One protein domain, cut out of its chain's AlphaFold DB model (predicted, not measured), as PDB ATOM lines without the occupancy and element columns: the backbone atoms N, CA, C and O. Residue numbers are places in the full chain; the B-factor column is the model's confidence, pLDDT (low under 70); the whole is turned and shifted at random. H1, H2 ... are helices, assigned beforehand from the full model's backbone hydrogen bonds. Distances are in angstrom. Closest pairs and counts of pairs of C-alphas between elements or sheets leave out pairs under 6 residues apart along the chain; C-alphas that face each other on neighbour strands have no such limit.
ATOM      1  N   LYS A  26      46.751  20.077 -14.143       90.00
ATOM      2  CA  LYS A  26      48.206  20.326 -14.088       90.00
ATOM      3  C   LYS A  26      48.772  20.262 -12.658       90.00
ATOM      4  O   LYS A  26      49.680  21.015 -12.317       90.00
ATOM      5  N   GLN A  27      48.229  19.374 -11.830       90.12
ATOM      6  CA  GLN A  27      48.634  19.168 -10.437       90.12
ATOM      7  C   GLN A  27      49.221  17.767 -10.245       90.12
ATOM      8  O   GLN A  27      49.017  16.871 -11.066       90.12
ATOM      9  N   SER A  28      49.942  17.553  -9.143       90.06
ATOM     10  CA  SER A  28      50.365  16.202  -8.765       90.06
ATOM     11  C   SER A  28      49.192  15.387  -8.209       90.06
ATOM     12  O   SER A  28      48.277  15.923  -7.583       90.06
ATOM     13  N   VAL A  29      49.246  14.058  -8.355       86.62
ATOM     14  CA  VAL A  29      48.225  13.153  -7.786       86.62
ATOM     15  C   VAL A  29      48.096  13.336  -6.271       86.62
ATOM     16  O   VAL A  29      46.997  13.272  -5.723       86.62
ATOM     17  N   ALA A  30      49.204  13.625  -5.581       87.12
ATOM     18  CA  ALA A  30      49.218  13.848  -4.139       87.12
ATOM     19  C   ALA A  30      48.535  15.164  -3.719       87.12
ATOM     20  O   ALA A  30      47.895  15.210  -2.669       87.12
ATOM     21  N   GLU A  31      48.672  16.231  -4.508       85.81
ATOM     22  CA  GLU A  31      47.957  17.495  -4.286       85.81
ATOM     23  C   GLU A  31      46.469  17.334  -4.577       85.81
ATOM     24  O   GLU A  31      45.648  17.648  -3.718       85.81
ATOM     25  N   GLN A  32      46.130  16.723  -5.714       87.25
ATOM     26  CA  GLN A  32      44.747  16.434  -6.084       87.25
ATOM     27  C   GLN A  32      44.039  15.583  -5.019       87.25
ATOM     28  O   GLN A  32      42.899  15.864  -4.648       87.25
ATOM     29  N   SER A  33      44.724  14.565  -4.492       86.88
ATOM     30  CA  SER A  33      44.196  13.694  -3.435       86.88
ATOM     31  C   SER A  33      43.964  14.456  -2.130       86.88
ATOM     32  O   SER A  33      42.961  14.239  -1.453       86.88
ATOM     33  N   ARG A  34      44.869  15.379  -1.776       85.75
ATOM     34  CA  ARG A  34      44.702  16.244  -0.601       85.75
ATOM     35  C   ARG A  34      43.501  17.167  -0.739       85.75
ATOM     36  O   ARG A  34      42.750  17.298   0.221       85.75
ATOM     37  N   GLU A  35      43.310  17.777  -1.905       86.56
ATOM     38  CA  GLU A  35      42.154  18.642  -2.160       86.56
ATOM     39  C   GLU A  35      40.839  17.865  -2.074       86.56
ATOM     40  O   GLU A  35      39.936  18.291  -1.358       86.56
ATOM     41  N   ILE A  36      40.761  16.697  -2.719       86.94
ATOM     42  CA  ILE A  36      39.568  15.839  -2.687       86.94
ATOM     43  C   ILE A  36      39.223  15.446  -1.251       86.94
ATOM     44  O   ILE A  36      38.064  15.523  -0.849       86.94
ATOM     45  N   LEU A  37      40.219  15.049  -0.455       84.94
ATOM     46  CA  LEU A  37      39.996  14.686   0.943       84.94
ATOM     47  C   LEU A  37      39.581  15.891   1.788       84.94
ATOM     48  O   LEU A  37      38.651  15.779   2.582       84.94
ATOM     49  N   ALA A  38      40.220  17.047   1.610       86.31
ATOM     50  CA  ALA A  38      39.865  18.260   2.341       86.31
ATOM     51  C   ALA A  38      38.436  18.725   2.015       86.31
ATOM     52  O   ALA A  38      37.679  19.096   2.913       86.31
ATOM     53  N   GLU A  39      38.051  18.674   0.741       86.50
ATOM     54  CA  GLU A  39      36.703  18.998   0.287       86.50
ATOM     55  C   GLU A  39      35.681  17.973   0.788       86.50
ATOM     56  O   GLU A  39      34.628  18.355   1.294       86.50
ATOM     57  N   GLY A  40      36.012  16.682   0.721       83.38
ATOM     58  CA  GLY A  40      35.177  15.600   1.233       83.38
ATOM     59  C   GLY A  40      34.920  15.721   2.733       83.38
ATOM     60  O   GLY A  40      33.772  15.625   3.158       83.38
ATOM     61  N   ILE A  41      35.954  16.007   3.531       83.50
ATOM     62  CA  ILE A  41      35.819  16.255   4.975       83.50
ATOM     63  C   ILE A  41      34.936  17.479   5.222       83.50
ATOM     64  O   ILE A  41      34.033  17.421   6.053       83.50
ATOM     65  N   ARG A  42      35.159  18.575   4.487       83.25
ATOM     66  CA  ARG A  42      34.358  19.794   4.644       83.25
ATOM     67  C   ARG A  42      32.883  19.544   4.336       83.25
ATOM     68  O   ARG A  42      32.042  19.992   5.101       83.25
ATOM     69  N   ARG A  43      32.576  18.802   3.267       78.62
ATOM     70  CA  ARG A  43      31.201  18.422   2.903       78.62
ATOM     71  C   ARG A  43      30.580  17.450   3.898       78.62
ATOM     72  O   ARG A  43      29.408  17.577   4.210       78.62
ATOM     73  N   LEU A  44      31.350  16.493   4.415       75.06
ATOM     74  CA  LEU A  44      30.858  15.550   5.421       75.06
ATOM     75  C   LEU A  44      30.463  16.258   6.724       75.06
ATOM     76  O   LEU A  44      29.567  15.796   7.419       75.06
ATOM     77  N   LEU A  45      31.145  17.357   7.044       79.44
ATOM     78  CA  LEU A  45      30.891  18.182   8.223       79.44
ATOM     79  C   LEU A  45      29.939  19.356   7.947       79.44
ATOM     80  O   LEU A  45      29.664  20.123   8.865       79.44
ATOM     81  N   ASP A  46      29.454  19.513   6.714       81.31
ATOM     82  CA  ASP A  46      28.499  20.559   6.356       81.31
ATOM     83  C   ASP A  46      27.093  20.150   6.829       81.31
ATOM     84  O   ASP A  46      26.555  19.150   6.338       81.31
ATOM     85  N   PRO A  47      26.467  20.902   7.757       77.62
ATOM     86  CA  PRO A  47      25.128  20.593   8.250       77.62
ATOM     87  C   PRO A  47      24.089  20.454   7.130       77.62
ATOM     88  O   PRO A  47      23.236  19.571   7.194       77.62
ATOM     89  N   ALA A  48      24.187  21.269   6.074       82.62
ATOM     90  CA  ALA A  48      23.234  21.238   4.970       82.62
ATOM     91  C   ALA A  48      23.364  19.957   4.130       82.62
ATOM     92  O   ALA A  48      22.363  19.381   3.697       82.62
ATOM     93  N   GLU A  49      24.591  19.479   3.920       77.69
ATOM     94  CA  GLU A  49      24.833  18.227   3.200       77.69
ATOM     95  C   GLU A  49      24.439  17.013   4.049       77.69
ATOM     96  O   GLU A  49      23.875  16.050   3.525       77.69
ATOM     97  N   ILE A  50      24.656  17.069   5.369       76.81
ATOM     98  CA  ILE A  50      24.173  16.044   6.303       76.81
ATOM     99  C   ILE A  50      22.647  15.926   6.209       76.81
ATOM    100  O   ILE A  50      22.140  14.824   5.984       76.81
ATOM    101  N   ASP A  51      21.920  17.040   6.310       83.56
ATOM    102  CA  ASP A  51      20.455  17.052   6.228       83.56
ATOM    103  C   ASP A  51      19.952  16.534   4.877       83.56
ATOM    104  O   ASP A  51      19.013  15.731   4.815       83.56
ATOM    105  N   ARG A  52      20.618  16.918   3.782       86.25
ATOM    106  CA  ARG A  52      20.300  16.416   2.443       86.25
ATOM    107  C   ARG A  52      20.467  14.902   2.364       86.25
ATOM    108  O   ARG A  52      19.532  14.215   1.944       86.25
ATOM    109  N   ARG A  53      21.611  14.357   2.787       82.50
ATOM    110  CA  ARG A  53      21.862  12.904   2.767       82.50
ATOM    111  C   ARG A  53      20.877  12.156   3.664       82.50
ATOM    112  O   ARG A  53      20.366  11.113   3.263       82.50
ATOM    113  N   LEU A  54      20.546  12.725   4.822       84.81
ATOM    114  CA  LEU A  54      19.556  12.166   5.736       84.81
ATOM    115  C   LEU A  54      18.153  12.144   5.117       84.81
ATOM    116  O   LEU A  54      17.437  11.160   5.273       84.81
ATOM    117  N   SER A  55      17.754  13.194   4.394       87.50
ATOM    118  CA  SER A  55      16.455  13.242   3.710       87.50
ATOM    119  C   SER A  55      16.339  12.200   2.595       87.50
ATOM    120  O   SER A  55      15.303  11.544   2.485       87.50
ATOM    121  N   ILE A  56      17.414  11.994   1.823       91.06
ATOM    122  CA  ILE A  56      17.466  10.995   0.748       91.06
ATOM    123  C   ILE A  56      17.324   9.596   1.346       91.06
ATOM    124  O   ILE A  56      16.493   8.808   0.894       91.06
ATOM    125  N   GLU A  57      18.085   9.302   2.402       87.75
ATOM    126  CA  GLU A  57      18.018   7.988   3.037       87.75
ATOM    127  C   GLU A  57      16.670   7.765   3.736       87.75
ATOM    128  O   GLU A  57      16.097   6.682   3.636       87.75
ATOM    129  N   ARG A  58      16.091   8.794   4.373       86.25
ATOM    130  CA  ARG A  58      14.729   8.723   4.928       86.25
ATOM    131  C   ARG A  58      13.697   8.399   3.853       86.25
ATOM    132  O   ARG A  58      12.860   7.532   4.084       86.25
ATOM    133  N   ALA A  59      13.757   9.057   2.695       89.69
ATOM    134  CA  ALA A  59      12.839   8.790   1.590       89.69
ATOM    135  C   ALA A  59      12.965   7.339   1.101       89.69
ATOM    136  O   ALA A  59      11.962   6.635   0.999       89.69
ATOM    137  N   ARG A  60      14.202   6.862   0.916       89.56
ATOM    138  CA  ARG A  60      14.497   5.478   0.526       89.56
ATOM    139  C   ARG A  60      13.965   4.459   1.538       89.56
ATOM    140  O   ARG A  60      13.361   3.457   1.161       89.56
ATOM    141  N   LEU A  61      14.165   4.709   2.832       86.62
ATOM    142  CA  LEU A  61      13.677   3.838   3.902       86.62
ATOM    143  C   LEU A  61      12.148   3.851   4.000       86.62
ATOM    144  O   LEU A  61      11.538   2.805   4.218       86.62
ATOM    145  N   MET A  62      11.514   5.011   3.812       86.69
ATOM    146  CA  MET A  62      10.056   5.112   3.769       86.69
ATOM    147  C   MET A  62       9.479   4.324   2.595       86.69
ATOM    148  O   MET A  62       8.540   3.556   2.803       86.69
ATOM    149  N   GLU A  63      10.058   4.445   1.404       88.38
ATOM    150  CA  GLU A  63       9.670   3.667   0.224       88.38
ATOM    151  C   GLU A  63       9.812   2.159   0.479       88.38
ATOM    152  O   GLU A  63       8.850   1.404   0.318       88.38
ATOM    153  N   ALA A  64      10.960   1.719   1.001       82.38
ATOM    154  CA  ALA A  64      11.171   0.321   1.373       82.38
ATOM    155  C   ALA A  64      10.137  -0.166   2.406       82.38
ATOM    156  O   ALA A  64       9.599  -1.267   2.284       82.38
ATOM    157  N   SER A  65       9.797   0.664   3.398       79.50
ATOM    158  CA  SER A  65       8.789   0.326   4.408       79.50
ATOM    159  C   SER A  65       7.377   0.205   3.826       79.50
ATOM    160  O   SER A  65       6.610  -0.654   4.261       79.50
ATOM    161  N   GLN A  66       7.031   1.022   2.825       82.38
ATOM    162  CA  GLN A  66       5.750   0.929   2.124       82.38
ATOM    163  C   GLN A  66       5.658  -0.373   1.336       82.38
ATOM    164  O   GLN A  66       4.635  -1.045   1.407       82.38
ATOM    165  N   VAL A  67       6.742  -0.781   0.671       77.31
ATOM    166  CA  VAL A  67       6.815  -2.076  -0.019       77.31
ATOM    167  C   VAL A  67       6.634  -3.237   0.964       77.31
ATOM    168  O   VAL A  67       5.893  -4.173   0.675       77.31
ATOM    169  N   VAL A  68       7.257  -3.172   2.146       77.81
ATOM    170  CA  VAL A  68       7.093  -4.197   3.193       77.81
ATOM    171  C   VAL A  68       5.657  -4.236   3.719       77.81
ATOM    172  O   VAL A  68       5.080  -5.313   3.827       77.81
ATOM    173  N   ARG A  69       5.041  -3.078   3.993       72.62
ATOM    174  CA  ARG A  69       3.634  -3.006   4.425       72.62
ATOM    175  C   ARG A  69       2.674  -3.515   3.348       72.62
ATOM    176  O   ARG A  69       1.740  -4.238   3.674       72.62
ATOM    177  N   ALA A  70       2.920  -3.181   2.081       74.50
ATOM    178  CA  ALA A  70       2.108  -3.620   0.946       74.50
ATOM    179  C   ALA A  70       2.205  -5.133   0.691       74.50
ATOM    180  O   ALA A  70       1.249  -5.734   0.210       74.50
ATOM    181  N   ARG A  71       3.333  -5.766   1.044       68.44
ATOM    182  CA  ARG A  71       3.507  -7.228   0.984       68.44
ATOM    183  C   ARG A  71       2.825  -7.980   2.137       68.44
ATOM    184  O   ARG A  71       2.762  -9.204   2.082       68.44
TER     185      ARG A  71
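What this domain is: This is residues 26 to 71 of the 87 residues of an uncharacterized protein of Nocardia ninae NBRC 108245 (UniProt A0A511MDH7). Two helices, H1 and the longer H2, meet near their ends in a wide open V, with a tight link at the corner and both arms standing nearly free. The printed part has 46 residues with two named helices, H1 then H2, and no named strand; the class is all helix. It is extended, with a radius of gyration of the C-alphas of 17.5 A and spans of 54 by 21 by 12 A.

Where its parts are: H1 is residues 29 to 44, 21.9 A from C-alpha 29 at (48.225, 13.153, -7.786) to C-alpha 44. H2 is residues 47 to 70, 34.2 A long, and ends at C-alpha 70 at (2.108, -3.620, 0.946).

How they stand to each other: H1 and H2 are close but not clearly touching, with 2 pairs of C-alphas within 8 A; the closest C-alphas, of Arg 43 and Glu 49, are 6.4 A apart. Their lines stand at a steep tilt of 68 degrees, only just short of about perpendicular, and they run the same way. In H1 and H2 every O i to N i+4 pair is within hydrogen-bond range.

The domain as a whole: The two C-alphas farthest apart, of Lys 26 and Arg 71, are 54.6 A apart. The printed part has no cut, and the link from H1 to H2 is tight. The mean pLDDT of the printed part is 83.6; residue 71 is under 70.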